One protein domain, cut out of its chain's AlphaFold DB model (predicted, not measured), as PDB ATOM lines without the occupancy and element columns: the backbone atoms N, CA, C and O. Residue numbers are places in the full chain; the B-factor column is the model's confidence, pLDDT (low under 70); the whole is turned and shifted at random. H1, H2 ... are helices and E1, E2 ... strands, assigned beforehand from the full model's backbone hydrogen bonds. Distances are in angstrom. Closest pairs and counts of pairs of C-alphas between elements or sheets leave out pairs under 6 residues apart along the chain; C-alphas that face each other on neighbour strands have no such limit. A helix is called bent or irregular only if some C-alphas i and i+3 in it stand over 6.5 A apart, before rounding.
ATOM      1  N   SER A 318     230.880 367.007 214.522       97.31
ATOM      2  CA  SER A 318     231.275 366.804 215.928       97.31
ATOM      3  C   SER A 318     231.102 365.386 216.509       97.31
ATOM      4  O   SER A 318     231.599 365.161 217.617       97.31
ATOM      5  N   SER A 319     230.446 364.438 215.828       98.19
ATOM      6  CA  SER A 319     230.446 363.029 216.260       98.19
ATOM      7  C   SER A 319     231.816 362.365 216.073       98.19
ATOM      8  O   SER A 319     232.050 361.316 216.662       98.19
ATOM      9  N   MET A 320     232.751 362.996 215.358       98.12
ATOM     10  CA  MET A 320     234.140 362.540 215.265       98.12
ATOM     11  C   MET A 320     234.915 362.687 216.587       98.12
ATOM     12  O   MET A 320     235.744 361.854 216.929       98.12
ATOM     13  N   LYS A 321     234.623 363.731 217.376       98.56
ATOM     14  CA  LYS A 321     235.451 364.143 218.527       98.56
ATOM     15  C   LYS A 321     235.729 363.036 219.553       98.56
ATOM     16  O   LYS A 321     236.867 362.954 220.015       98.56
ATOM     17  N   PRO A 322     234.751 362.194 219.948       98.81
ATOM     18  CA  PRO A 322     235.037 361.083 220.848       98.81
ATOM     19  C   PRO A 322     236.056 360.095 220.287       98.81
ATOM     20  O   PRO A 322     236.866 359.608 221.061       98.81
ATOM     21  N   LEU A 323     236.057 359.855 218.975       98.81
ATOM     22  CA  LEU A 323     236.882 358.838 218.320       98.81
ATOM     23  C   LEU A 323     238.335 359.294 218.115       98.81
ATOM     24  O   LEU A 323     239.245 358.483 218.211       98.81
ATOM     25  N   THR A 324     238.559 360.586 217.872       98.56
ATOM     26  CA  THR A 324     239.873 361.126 217.462       98.56
ATOM     27  C   THR A 324     240.486 362.127 218.437       98.56
ATOM     28  O   THR A 324     241.696 362.297 218.446       98.56
ATOM     29  N   ALA A 325     239.689 362.836 219.242       98.44
ATOM     30  CA  ALA A 325     240.201 363.877 220.136       98.44
ATOM     31  C   ALA A 325     240.199 363.428 221.598       98.44
ATOM     32  O   ALA A 325     241.158 363.678 222.322       98.44
ATOM     33  N   TYR A 326     239.118 362.786 222.046       98.75
ATOM     34  CA  TYR A 326     238.935 362.465 223.462       98.75
ATOM     35  C   TYR A 326     239.419 361.063 223.820       98.75
ATOM     36  O   TYR A 326     240.244 360.946 224.719       98.75
ATOM     37  N   ALA A 327     238.938 360.016 223.140       98.69
ATOM     38  CA  ALA A 327     239.341 358.643 223.437       98.69
ATOM     39  C   ALA A 327     240.859 358.425 223.330       98.69
ATOM     40  O   ALA A 327     241.419 357.987 224.328       98.69
ATOM     41  N   PRO A 328     241.558 358.795 222.235       98.69
ATOM     42  CA  PRO A 328     243.008 358.594 222.163       98.69
ATOM     43  C   PRO A 328     243.773 359.382 223.235       98.69
ATOM     44  O   PRO A 328     244.698 358.856 223.845       98.69
ATOM     45  N   ALA A 329     243.359 360.617 223.539       98.50
ATOM     46  CA  ALA A 329     244.010 361.422 224.573       98.50
ATOM     47  C   ALA A 329     243.774 360.880 225.995       98.50
ATOM     48  O   ALA A 329     244.659 360.974 226.848       98.50
ATOM     49  N   LEU A 330     242.589 360.322 226.267       98.38
ATOM     50  CA  LEU A 330     242.300 359.611 227.516       98.38
ATOM     51  C   LEU A 330     243.096 358.308 227.597       98.38
ATOM     52  O   LEU A 330     243.624 357.986 228.661       98.38
ATOM     53  N   ASP A 331     243.199 357.581 226.483       98.31
ATOM     54  CA  ASP A 331     243.876 356.291 226.435       98.31
ATOM     55  C   ASP A 331     245.378 356.427 226.657       98.31
ATOM     56  O   ASP A 331     245.941 355.695 227.469       98.31
ATOM     57  N   GLU A 332     246.011 357.431 226.052       96.75
ATOM     58  CA  GLU A 332     247.424 357.753 226.286       96.75
ATOM     59  C   GLU A 332     247.664 358.368 227.680       96.75
ATOM     60  O   GLU A 332     248.785 358.413 228.182       96.75
ATOM     61  N   GLY A 333     246.604 358.824 228.358       95.50
ATOM     62  CA  GLY A 333     246.698 359.525 229.641       95.50
ATOM     63  C   GLY A 333     247.169 360.977 229.516       95.50
ATOM     64  O   GLY A 333     247.523 361.593 230.524       95.50
ATOM     65  N   ALA A 334     247.152 361.539 228.302       96.81
ATOM     66  CA  ALA A 334     247.417 362.955 228.038       96.81
ATOM     67  C   ALA A 334     246.347 363.864 228.668       96.81
ATOM     68  O   ALA A 334     246.632 364.991 229.080       96.81
ATOM     69  N   ILE A 335     245.116 363.356 228.786       97.69
ATOM     70  CA  ILE A 335     244.022 364.003 229.514       97.69
ATOM     71  C   ILE A 335     243.334 363.022 230.458       97.69
ATOM     72  O   ILE A 335     243.437 361.805 230.340       97.69
ATOM     73  N   THR A 336     242.564 363.575 231.389       97.62
ATOM     74  CA  THR A 336     241.671 362.830 232.275       97.62
ATOM     75  C   THR A 336     240.301 363.510 232.295       97.62
ATOM     76  O   THR A 336     240.186 364.673 231.897       97.62
ATOM     77  N   PRO A 337     239.250 362.867 232.830       97.69
ATOM     78  CA  PRO A 337     237.967 363.534 233.071       97.69
ATOM     79  C   PRO A 337     238.061 364.808 233.934       97.69
ATOM     80  O   PRO A 337     237.157 365.641 233.885       97.69
ATOM     81  N   ALA A 338     239.139 364.963 234.714       97.38
ATOM     82  CA  ALA A 338     239.413 366.143 235.530       97.38
ATOM     83  C   ALA A 338     240.141 367.268 234.773       97.38
ATOM     84  O   ALA A 338     240.258 368.372 235.301       97.38
ATOM     85  N   THR A 339     240.631 367.017 233.555       98.12
ATOM     86  CA  THR A 339     241.338 368.023 232.756       98.12
ATOM     87  C   THR A 339     240.435 369.225 232.477       98.12
ATOM     88  O   THR A 339     239.262 369.078 232.126       98.12
ATOM     89  N   VAL A 340     241.002 370.426 232.613       98.06
ATOM     90  CA  VAL A 340     240.332 371.700 232.335       98.06
ATOM     91  C   VAL A 340     241.074 372.431 231.224       98.06
ATOM     92  O   VAL A 340     242.272 372.700 231.337       98.06
ATOM     93  N   PHE A 341     240.337 372.793 230.179       97.81
ATOM     94  CA  PHE A 341     240.832 373.565 229.042       97.81
ATOM     95  C   PHE A 341     240.225 374.968 229.040       97.81
ATOM     96  O   PHE A 341     239.164 375.186 229.625       97.81
ATOM     97  N   ASP A 342     240.884 375.927 228.389       96.75
ATOM     98  CA  ASP A 342     240.292 377.256 228.206       96.75
ATOM     99  C   ASP A 342     239.328 377.209 227.014       96.75
ATOM    100  O   ASP A 342     239.749 377.006 225.873       96.75
ATOM    101  N   ASN A 343     238.022 377.345 227.256       97.19
ATOM    102  CA  ASN A 343     237.046 377.536 226.191       97.19
ATOM    103  C   ASN A 343     237.141 378.975 225.674       97.19
ATOM    104  O   ASN A 343     236.301 379.815 225.993       97.19
ATOM    105  N   TYR A 344     238.175 379.208 224.877       97.00
ATOM    106  CA  TYR A 344     238.541 380.450 224.207       97.00
ATOM    107  C   TYR A 344     239.244 380.079 222.883       97.00
ATOM    108  O   TYR A 344     239.634 378.911 222.734       97.00
ATOM    109  N   PRO A 345     239.388 380.974 221.881       96.69
ATOM    110  CA  PRO A 345     240.162 380.648 220.687       96.69
ATOM    111  C   PRO A 345     241.545 380.087 221.041       96.69
ATOM    112  O   PRO A 345     242.182 380.525 221.992       96.69
ATOM    113  N   VAL A 346     241.989 379.090 220.281       96.44
ATOM    114  CA  VAL A 346     243.211 378.321 220.566       96.44
ATOM    115  C   VAL A 346     244.395 378.860 219.767       96.44
ATOM    116  O   VAL A 346     245.540 378.811 220.206       96.44
ATOM    117  N   GLN A 347     244.134 379.358 218.559       95.12
ATOM    118  CA  GLN A 347     245.154 379.891 217.662       95.12
ATOM    119  C   GLN A 347     244.543 380.836 216.626       95.12
ATOM    120  O   GLN A 347     243.327 380.893 216.448       95.12
ATOM    121  N   LEU A 348     245.403 381.547 215.898       94.38
ATOM    122  CA  LEU A 348     245.007 382.243 214.678       94.38
ATOM    123  C   LEU A 348     245.129 381.285 213.488       94.38
ATOM    124  O   LEU A 348     246.233 380.880 213.130       94.38
ATOM    125  N   LEU A 349     244.011 380.960 212.841       91.06
ATOM    126  CA  LEU A 349     243.988 380.247 211.568       91.06
ATOM    127  C   LEU A 349     243.747 381.257 210.444       91.06
ATOM    128  O   LEU A 349     242.714 381.926 210.411       91.06
ATOM    129  N   ASN A 350     244.714 381.400 209.535       91.62
ATOM    130  CA  ASN A 350     244.683 382.412 208.467       91.62
ATOM    131  C   ASN A 350     244.411 383.831 209.007       91.62
ATOM    132  O   ASN A 350     243.587 384.567 208.468       91.62
ATOM    133  N   GLY A 351     245.062 384.181 210.122       91.56
ATOM    134  CA  GLY A 351     244.913 385.479 210.788       91.56
ATOM    135  C   GLY A 351     243.621 385.663 211.590       91.56
ATOM    136  O   GLY A 351     243.429 386.732 212.156       91.56
ATOM    137  N   ASN A 352     242.751 384.649 211.668       93.31
ATOM    138  CA  ASN A 352     241.476 384.726 212.381       93.31
ATOM    139  C   ASN A 352     241.457 383.814 213.618       93.31
ATOM    140  O   ASN A 352     241.916 382.675 213.522       93.31
ATOM    141  N   PRO A 353     240.881 384.250 214.751       95.00
ATOM    142  CA  PRO A 353     240.736 383.419 215.948       95.00
ATOM    143  C   PRO A 353     239.959 382.127 215.668       95.00
ATOM    144  O   PRO A 353     238.879 382.149 215.067       95.00
ATOM    145  N   TRP A 354     240.530 380.995 216.081       95.31
ATOM    146  CA  TRP A 354     240.046 379.660 215.747       95.31
ATOM    147  C   TRP A 354     240.306 378.644 216.876       95.31
ATOM    148  O   TRP A 354     241.335 378.731 217.549       95.31
ATOM    149  N   PRO A 355     239.432 377.637 217.059       94.62
ATOM    150  CA  PRO A 355     238.156 377.432 216.366       94.62
ATOM    151  C   PRO A 355     237.043 378.332 216.911       94.62
ATOM    152  O   PRO A 355     237.098 378.785 218.050       94.62
ATOM    153  N   LYS A 356     236.005 378.551 216.098       91.94
ATOM    154  CA  LYS A 356     234.747 379.165 216.553       91.94
ATOM    155  C   LYS A 356     233.828 378.104 217.143       91.94
ATOM    156  O   LYS A 356     233.791 376.984 216.634       91.94
ATOM    157  N   ASN A 357     233.060 378.459 218.167       90.81
ATOM    158  CA  ASN A 357     232.001 377.605 218.710       90.81
ATOM    159  C   ASN A 357     230.664 377.829 217.979       90.81
ATOM    160  O   ASN A 357     230.501 378.792 217.229       90.81
ATOM    161  N   SER A 358     229.698 376.936 218.210       84.19
ATOM    162  CA  SER A 358     228.303 377.113 217.794       84.19
ATOM    163  C   SER A 358     227.374 376.866 218.996       84.19
ATOM    164  O   SER A 358     227.290 375.716 219.437       84.19
ATOM    165  N   PRO A 359     226.709 377.903 219.550       85.88
ATOM    166  CA  PRO A 359     226.883 379.330 219.237       85.88
ATOM    167  C   PRO A 359     228.309 379.818 219.542       85.88
ATOM    168  O   PRO A 359     229.047 379.174 220.286       85.88
ATOM    169  N   ASN A 360     228.718 380.943 218.947       90.56
ATOM    170  CA  ASN A 360     230.082 381.469 219.068       90.56
ATOM    171  C   ASN A 360     230.302 382.208 220.400       90.56
ATOM    172  O   ASN A 360     230.520 383.417 220.417       90.56
ATOM    173  N   THR A 361     230.205 381.471 221.505       93.44
ATOM    174  CA  THR A 361     230.424 381.955 222.871       93.44
ATOM    175  C   THR A 361     231.577 381.210 223.537       93.44
ATOM    176  O   THR A 361     231.912 380.077 223.171       93.44
ATOM    177  N   TYR A 362     232.190 381.857 224.525       96.50
ATOM    178  CA  TYR A 362     233.359 381.362 225.239       96.50
ATOM    179  C   TYR A 362     233.071 381.379 226.736       96.50
ATOM    180  O   TYR A 362     232.692 382.402 227.292       96.50
ATOM    181  N   THR A 363     233.214 380.232 227.390       95.88
ATOM    182  CA  THR A 363     232.957 380.078 228.833       95.88
ATOM    183  C   THR A 363     234.231 380.226 229.662       95.88
ATOM    184  O   THR A 363     234.164 380.270 230.884       95.88
ATOM    185  N   GLY A 364     235.390 380.268 228.999       96.38
ATOM    186  CA  GLY A 364     236.683 380.248 229.653       96.38
ATOM    187  C   GLY A 364     237.026 378.885 230.252       96.38
ATOM    188  O   GLY A 364     236.695 377.853 229.658       96.38
ATOM    189  N   ARG A 365     237.684 378.835 231.414       96.94
ATOM    190  CA  ARG A 365     238.159 377.577 232.028       96.94
ATOM    191  C   ARG A 365     237.005 376.586 232.223       96.94
ATOM    192  O   ARG A 365     236.089 376.804 233.011       96.94
ATOM    193  N   THR A 366     237.043 375.486 231.473       97.50
ATOM    194  CA  THR A 366     235.942 374.522 231.358       97.50
ATOM    195  C   THR A 366     236.445 373.088 231.469       97.50
ATOM    196  O   THR A 366     237.326 372.655 230.722       97.50
ATOM    197  N   ILE A 367     235.864 372.335 232.403       97.31
ATOM    198  CA  ILE A 367     236.190 370.922 232.621       97.31
ATOM    199  C   ILE A 367     235.766 370.050 231.430       97.31
ATOM    200  O   ILE A 367     234.707 370.269 230.826       97.31
ATOM    201  N   LEU A 368     236.578 369.036 231.117       97.56
ATOM    202  CA  LEU A 368     236.427 368.164 229.948       97.56
ATOM    203  C   LEU A 368     235.007 367.605 229.802       97.56
ATOM    204  O   LEU A 368     234.424 367.690 228.724       97.56
ATOM    205  N   SER A 369     234.411 367.106 230.888       95.81
ATOM    206  CA  SER A 369     233.060 366.526 230.872       95.81
ATOM    207  C   SER A 369     231.990 367.498 230.359       95.81
ATOM    208  O   SER A 369     231.116 367.109 229.581       95.81
ATOM    209  N   THR A 370     232.094 368.785 230.706       96.44
ATOM    210  CA  THR A 370     231.201 369.834 230.189       96.44
ATOM    211  C   THR A 370     231.498 370.131 228.725       96.44
ATOM    212  O   THR A 370     230.571 370.297 227.932       96.44
ATOM    213  N   GLY A 371     232.777 370.147 228.343       97.00
ATOM    214  CA  GLY A 371     233.195 370.311 226.954       97.00
ATOM    215  C   GLY A 371     232.641 369.242 226.018       97.00
ATOM    216  O   GLY A 371     232.133 369.568 224.944       97.00
ATOM    217  N   ILE A 372     232.662 367.982 226.450       97.62
ATOM    218  CA  ILE A 372     232.112 366.851 225.697       97.62
ATOM    219  C   ILE A 372     230.586 366.950 225.619       97.62
ATOM    220  O   ILE A 372     230.031 366.885 224.518       97.62
ATOM    221  N   ALA A 373     229.914 367.184 226.754       97.44
ATOM    222  CA  ALA A 373     228.456 367.284 226.817       97.44
ATOM    223  C   ALA A 373     227.905 368.435 225.959       97.44
ATOM    224  O   ALA A 373     226.915 368.257 225.246       97.44
ATOM    225  N   LYS A 374     228.566 369.599 225.983       96.62
ATOM    226  CA  LYS A 374     228.208 370.782 225.180       96.62
ATOM    227  C   LYS A 374     228.858 370.804 223.793       96.62
ATOM    228  O   LYS A 374     228.610 371.722 223.021       96.62
ATOM    229  N   SER A 375     229.649 369.787 223.443       96.88
ATOM    230  CA  SER A 375     230.292 369.648 222.133       96.88
ATOM    231  C   SER A 375     231.206 370.822 221.735       96.88
ATOM    232  O   SER A 375     231.287 371.173 220.555       96.88
ATOM    233  N   ILE A 376     231.912 371.414 222.696       97.62
ATOM    234  CA  ILE A 376     232.706 372.640 222.519       97.62
ATOM    235  C   ILE A 376     233.894 372.391 221.570       97.62
ATOM    236  O   ILE A 376     234.609 371.399 221.704       97.62
ATOM    237  N   ASN A 377     234.101 373.274 220.584       97.56
ATOM    238  CA  ASN A 377     235.125 373.089 219.547       97.56
ATOM    239  C   ASN A 377     236.537 373.355 220.081       97.56
ATOM    240  O   ASN A 377     237.447 372.577 219.817       97.56
ATOM    241  N   THR A 378     236.714 374.417 220.865       97.75
ATOM    242  CA  THR A 378     238.008 374.806 221.462       97.75
ATOM    243  C   THR A 378     238.588 373.706 222.356       97.75
ATOM    244  O   THR A 378     239.788 373.438 222.312       97.75
ATOM    245  N   ILE A 379     237.730 373.015 223.112       98.19
ATOM    246  CA  ILE A 379     238.102 371.893 223.982       98.19
ATOM    247  C   ILE A 379     238.500 370.664 223.163       98.19
ATOM    248  O   ILE A 379     239.497 370.025 223.481       98.19
ATOM    249  N   ALA A 380     237.772 370.358 222.085       98.31
ATOM    250  CA  ALA A 380     238.130 369.261 221.186       98.31
ATOM    251  C   ALA A 380     239.507 369.468 220.541       98.31
ATOM    252  O   ALA A 380     240.306 368.538 220.489       98.31
ATOM    253  N   ILE A 381     239.803 370.693 220.095       98.38
ATOM    254  CA  ILE A 381     241.105 371.026 219.504       98.38
ATOM    255  C   ILE A 381     242.233 370.898 220.523       98.38
ATOM    256  O   ILE A 381     243.254 370.300 220.202       98.38
ATOM    257  N   GLN A 382     242.060 371.410 221.743       98.62
ATOM    258  CA  GLN A 382     243.091 371.289 222.778       98.62
ATOM    259  C   GLN A 382     243.305 369.832 223.219       98.62
ATOM    260  O   GLN A 382     244.446 369.417 223.405       98.62
ATOM    261  N   ALA A 383     242.237 369.030 223.319       98.62
ATOM    262  CA  ALA A 383     242.348 367.594 223.582       98.62
ATOM    263  C   ALA A 383     243.117 366.873 222.462       98.62
ATOM    264  O   ALA A 383     244.078 366.157 222.735       98.62
ATOM    265  N   LEU A 384     242.782 367.143 221.199       98.69
ATOM    266  CA  LEU A 384     243.507 366.598 220.051       98.69
ATOM    267  C   LEU A 384     244.982 367.037 220.028       98.69
ATOM    268  O   LEU A 384     245.859 366.230 219.742       98.69
ATOM    269  N   GLN A 385     245.281 368.296 220.352       98.50
ATOM    270  CA  GLN A 385     246.661 368.781 220.452       98.50
ATOM    271  C   GLN A 385     247.452 368.091 221.569       98.50
ATOM    272  O   GLN A 385     248.657 367.923 221.420       98.50
ATOM    273  N   SER A 386     246.790 367.694 222.663       98.19
ATOM    274  CA  SER A 386     247.452 367.036 223.796       98.19
ATOM    275  C   SER A 386     247.960 365.629 223.477       98.19
ATOM    276  O   SER A 386     248.974 365.226 224.039       98.19
ATOM    277  N   VAL A 387     247.287 364.914 222.569       97.88
ATOM    278  CA  VAL A 387     247.723 363.594 222.082       97.88
ATOM    279  C   VAL A 387     248.524 363.693 220.783       97.88
ATOM    280  O   VAL A 387     249.413 362.893 220.550       97.88
ATOM    281  N   GLY A 388     248.270 364.712 219.962       98.38
ATOM    282  CA  GLY A 388     248.909 364.882 218.662       98.38
ATOM    283  C   GLY A 388     248.084 364.288 217.520       98.38
ATOM    284  O   GLY A 388     247.394 363.281 217.650       98.38
ATOM    285  N   VAL A 389     248.145 364.944 216.359       98.25
ATOM    286  CA  VAL A 389     247.306 364.607 215.196       98.25
ATOM    287  C   VAL A 389     247.670 363.247 214.594       98.25
ATOM    288  O   VAL A 389     246.779 362.536 214.147       98.25
ATOM    289  N   ALA A 390     248.955 362.882 214.591       98.50
ATOM    290  CA  ALA A 390     249.416 361.605 214.048       98.50
ATOM    291  C   ALA A 390     248.925 360.420 214.894       98.50
ATOM    292  O   ALA A 390     248.361 359.479 214.346       98.50
ATOM    293  N   ASP A 391     249.056 360.510 216.219       98.56
ATOM    294  CA  ASP A 391     248.619 359.451 217.136       98.56
ATOM    295  C   ASP A 391     247.089 359.327 217.157       98.56
ATOM    296  O   ASP A 391     246.547 358.224 217.142       98.56
ATOM    297  N   ALA A 392     246.373 360.454 217.088       98.69
ATOM    298  CA  ALA A 392     244.922 360.463 216.915       98.69
ATOM    299  C   ALA A 392     244.465 359.828 215.590       98.69
ATOM    300  O   ALA A 392     243.468 359.107 215.568       98.69
ATOM    301  N   PHE A 393     245.176 360.102 214.492       98.81
ATOM    302  CA  PHE A 393     244.893 359.507 213.188       98.81
ATOM    303  C   PHE A 393     245.129 357.996 213.220       98.81
ATOM    304  O   PHE A 393     244.225 357.246 212.872       98.81
ATOM    305  N   ALA A 394     246.284 357.555 213.729       98.75
ATOM    306  CA  ALA A 394     246.615 356.139 213.870       98.75
ATOM    307  C   ALA A 394     245.614 355.404 214.771       98.75
ATOM    308  O   ALA A 394     245.170 354.310 214.440       98.75
ATOM    309  N   PHE A 395     245.177 356.013 215.877       98.81
ATOM    310  CA  PHE A 395     244.120 355.441 216.712       98.81
ATOM    311  C   PHE A 395     242.816 355.252 215.919       98.81
ATOM    312  O   PHE A 395     242.219 354.177 215.937       98.81
ATOM    313  N   ALA A 396     242.384 356.266 215.172       98.69
ATOM    314  CA  ALA A 396     241.173 356.187 214.363       98.69
ATOM    315  C   ALA A 396     241.256 355.137 213.239       98.69
ATOM    316  O   ALA A 396     240.309 354.373 213.058       98.69
ATOM    317  N   THR A 397     242.368 355.068 212.506       98.62
ATOM    318  CA  THR A 397     242.507 354.164 211.354       98.62
ATOM    319  C   THR A 397     242.904 352.747 211.755       98.62
ATOM    320  O   THR A 397     242.377 351.792 211.205       98.62
ATOM    321  N   GLU A 398     243.806 352.578 212.724       98.19
ATOM    322  CA  GLU A 398     244.370 351.266 213.079       98.19
ATOM    323  C   GLU A 398     243.644 350.591 214.247       98.19
ATOM    324  O   GLU A 398     243.708 349.371 214.382       98.19
ATOM    325  N   LYS A 399     242.984 351.355 215.134       98.38
ATOM    326  CA  LYS A 399     242.253 350.792 216.286       98.38
ATOM    327  C   LYS A 399     240.747 350.779 216.092       98.38
ATOM    328  O   LYS A 399     240.102 349.882 216.622       98.38
ATOM    329  N   LEU A 400     240.195 351.741 215.360       98.56
ATOM    330  CA  LEU A 400     238.752 351.856 215.121       98.56
ATOM    331  C   LEU A 400     238.346 351.608 213.663       98.56
ATOM    332  O   LEU A 400     237.159 351.694 213.358       98.56
ATOM    333  N   ASN A 401     239.316 351.307 212.791       97.81
ATOM    334  CA  ASN A 401     239.114 350.977 211.380       97.81
ATOM    335  C   ASN A 401     238.276 352.021 210.611       97.81
ATOM    336  O   ASN A 401     237.405 351.680 209.816       97.81
ATOM    337  N   LEU A 402     238.498 353.311 210.885       98.56
ATOM    338  CA  LEU A 402     237.852 354.393 210.140       98.56
ATOM    339  C   LEU A 402     238.599 354.648 208.827       98.56
ATOM    340  O   LEU A 402     239.814 354.860 208.854       98.56
ATOM    341  N   ASN A 403     237.885 354.729 207.700       97.88
ATOM    342  CA  ASN A 403     238.482 354.989 206.387       97.88
ATOM    343  C   ASN A 403     238.833 356.473 206.187       97.88
ATOM    344  O   ASN A 403     238.235 357.190 205.381       97.88
ATOM    345  N   LEU A 404     239.821 356.948 206.942       98.44
ATOM    346  CA  LEU A 404     240.376 358.293 206.813       98.44
ATOM    347  C   LEU A 404     241.540 358.313 205.820       98.44
ATOM    348  O   LEU A 404     242.344 357.383 205.760       98.44
ATOM    349  N   VAL A 405     241.671 359.411 205.074       98.12
ATOM    350  CA  VAL A 405     242.802 359.619 204.155       98.12
ATOM    351  C   VAL A 405     243.846 360.559 204.745       98.12
ATOM    352  O   VAL A 405     243.587 361.269 205.713       98.12
ATOM    353  N   ALA A 406     245.047 360.582 204.166       97.94
ATOM    354  CA  ALA A 406     246.167 361.363 204.692       97.94
ATOM    355  C   ALA A 406     245.845 362.865 204.836       97.94
ATOM    356  O   ALA A 406     246.331 363.518 205.761       97.94
ATOM    357  N   GLU A 407     244.998 363.412 203.964       98.25
ATOM    358  CA  GLU A 407     244.508 364.790 204.020       98.25
ATOM    359  C   GLU A 407     243.696 365.084 205.292       98.25
ATOM    360  O   GLU A 407     243.700 366.220 205.774       98.25
ATOM    361  N   ASP A 408     243.061 364.069 205.887       98.50
ATOM    362  CA  ASP A 408     242.288 364.188 207.126       98.50
ATOM    363  C   ASP A 408     243.171 364.247 208.378       98.50
ATOM    364  O   ASP A 408     242.677 364.590 209.454       98.50
ATOM    365  N   MET A 409     244.477 363.981 208.265       98.19
ATOM    366  CA  MET A 409     245.441 364.053 209.368       98.19
ATOM    367  C   MET A 409     245.784 365.516 209.714       98.19
ATOM    368  O   MET A 409     246.918 365.984 209.582       98.19
ATOM    369  N   ASN A 410     244.782 366.275 210.160       97.69
ATOM    370  CA  ASN A 410     244.904 367.670 210.573       97.69
ATOM    371  C   ASN A 410     243.920 368.022 211.712       97.69
ATOM    372  O   ASN A 410     242.943 367.316 211.967       97.69
ATOM    373  N   LEU A 411     244.156 369.152 212.393       97.00
ATOM    374  CA  LEU A 411     243.347 369.588 213.544       97.00
ATOM    375  C   LEU A 411     241.868 369.830 213.208       97.00
ATOM    376  O   LEU A 411     241.007 369.605 214.054       97.00
ATOM    377  N   SER A 412     241.563 370.315 212.004       95.19
ATOM    378  CA  SER A 412     240.189 370.623 211.602       95.19
ATOM    379  C   SER A 412     239.395 369.344 211.348       95.19
ATOM    380  O   SER A 412     238.302 369.180 211.889       95.19
ATOM    381  N   SER A 413     239.948 368.424 210.563       97.06
ATOM    382  CA  SER A 413     239.277 367.180 210.186       97.06
ATOM    383  C   SER A 413     239.087 366.267 211.393       97.06
ATOM    384  O   SER A 413     237.948 365.949 211.734       97.06
ATOM    385  N   LEU A 414     240.156 365.953 212.131       98.19
ATOM    386  CA  LEU A 414     240.050 365.082 213.305       98.19
ATOM    387  C   LEU A 414     239.324 365.760 214.469       98.19
ATOM    388  O   LEU A 414     238.555 365.115 215.172       98.19
ATOM    389  N   GLY A 415     239.524 367.060 214.685       96.69
ATOM    390  CA  GLY A 415     238.952 367.754 215.838       96.69
ATOM    391  C   GLY A 415     237.505 368.214 215.652       96.69
ATOM    392  O   GLY A 415     236.789 368.389 216.641       96.69
ATOM    393  N   LEU A 416     237.052 368.434 214.412       95.81
ATOM    394  CA  LEU A 416     235.735 369.015 214.116       95.81
ATOM    395  C   LEU A 416     234.886 368.172 213.148       95.81
ATOM    396  O   LEU A 416     233.688 368.438 213.038       95.81
ATOM    397  N   GLY A 417     235.466 367.159 212.493       95.56
ATOM    398  CA  GLY A 417     234.772 366.198 211.626       95.56
ATOM    399  C   GLY A 417     234.427 366.704 210.225       95.56
ATOM    400  O   GLY A 417     233.476 366.204 209.626       95.56
ATOM    401  N   GLY A 418     235.158 367.710 209.730       94.44
ATOM    402  CA  GLY A 418     235.149 368.110 208.319       94.44
ATOM    403  C   GLY A 418     236.160 367.274 207.537       94.44
ATOM    404  O   GLY A 418     237.318 367.673 207.423       94.44
ATOM    405  N   LEU A 419     235.738 366.095 207.088       97.00
ATOM    406  CA  LEU A 419     236.595 365.103 206.435       97.00
ATOM    407  C   LEU A 419     236.636 365.305 204.919       97.00
ATOM    408  O   LEU A 419     235.774 365.968 204.343       97.00
ATOM    409  N   THR A 420     237.599 364.670 204.266       97.50
ATOM    410  CA  THR A 420     237.777 364.698 202.815       97.50
ATOM    411  C   THR A 420     236.625 363.979 202.114       97.50
ATOM    412  O   THR A 420     235.998 364.558 201.226       97.50
ATOM    413  N   TYR A 421     236.287 362.763 202.562       96.44
ATOM    414  CA  TYR A 421     235.195 361.962 201.987       96.44
ATOM    415  C   TYR A 421     234.004 361.752 202.931       96.44
ATOM    416  O   TYR A 421     232.882 361.577 202.460       96.44
ATOM    417  N   GLY A 422     234.203 361.855 204.247       97.25
ATOM    418  CA  GLY A 422     233.179 361.493 205.231       97.25
ATOM    419  C   GLY A 422     233.318 360.042 205.699       97.25
ATOM    420  O   GLY A 422     234.284 359.384 205.340       97.25
TER     421      GLY A 422
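Overview. This is residues 318 to 422 of the 742 residues of the protein "DD-transpeptidase" of Oscillibacter sp. CAG:155 (UniProt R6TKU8). Four helices, H1, H3, H4 and H5, pack mostly crosswise into a core in which H1 touches the other three. At one end lie two separate strand pairs, E1 with E4 beside H3 and the small hairpin E2 and E3, and at the opposite end lies H4. The 105 printed residues hold five named helices and four named strands, in the order H1 E1 E2 E3 E4 H2 H3 H4 H5, and both two-stranded sheets are antiparallel. The class is mixed; the whole is compact, with a radius of gyration of the C-alphas of 12.8 A and spans of 34 by 31 by 19 A.

Along the chain. E1 is residues 340 to 343 and E4 364 to 367, 9.8 A long. E2 is 347 to 349 and E3 352 to 354. H1, residues 318 to 331, begins at C-alpha (231.275, 366.804, 215.928) and is 19.5 A long; it is irregular, but only just, with C-alphas 319 and 322 6.8 A apart. H2 is 368 to 373, H3 377 to 387, 16.0 A, H4 389 to 399, 14.8 A, and H5 411 to 416, ending at C-alpha (235.735, 369.015, 214.116).

Arrangement. In E1 and E4, N 343 and O 364 are 2.8 A apart; in E2 and E3, N 349 and O 352 are 2.8 A apart, both within hydrogen-bond range. The closest C-alphas of E1 and H3, Asn 343 and Thr 378, are 5.5 A apart. H2 touches H3, Gly 371 to Ile 379, C-alphas 6.0 A. H3 touches H1, Leu 384 to Ala 325, C-alphas 4.3 A, at a shallow tilt of 34 degrees, only just short of steep. H5 touches H3 at a steep tilt of 53 degrees, C-alphas of Gly 415 and Ile 381 5.4 A apart. H4 is about perpendicular to H1, 86 degrees, and touches residues 323 to 329 of it alone, the closest C-alphas being Thr 324 and Ala 392, 5.1 A. In H2, H3, H4 and H5 every O i to N i+4 pair is within hydrogen-bond range; in H1 4 of 10 are, and 5 of 11 O i to N i+3 pairs.

Size, cuts and confidence. The C-alphas of Gly 351 and Lys 399, the two farthest apart, are 35.2 A from each other. The printed part has no cut. The link from H4 to H5 is long, 11 residues. No printed residue is under 70 in pLDDT.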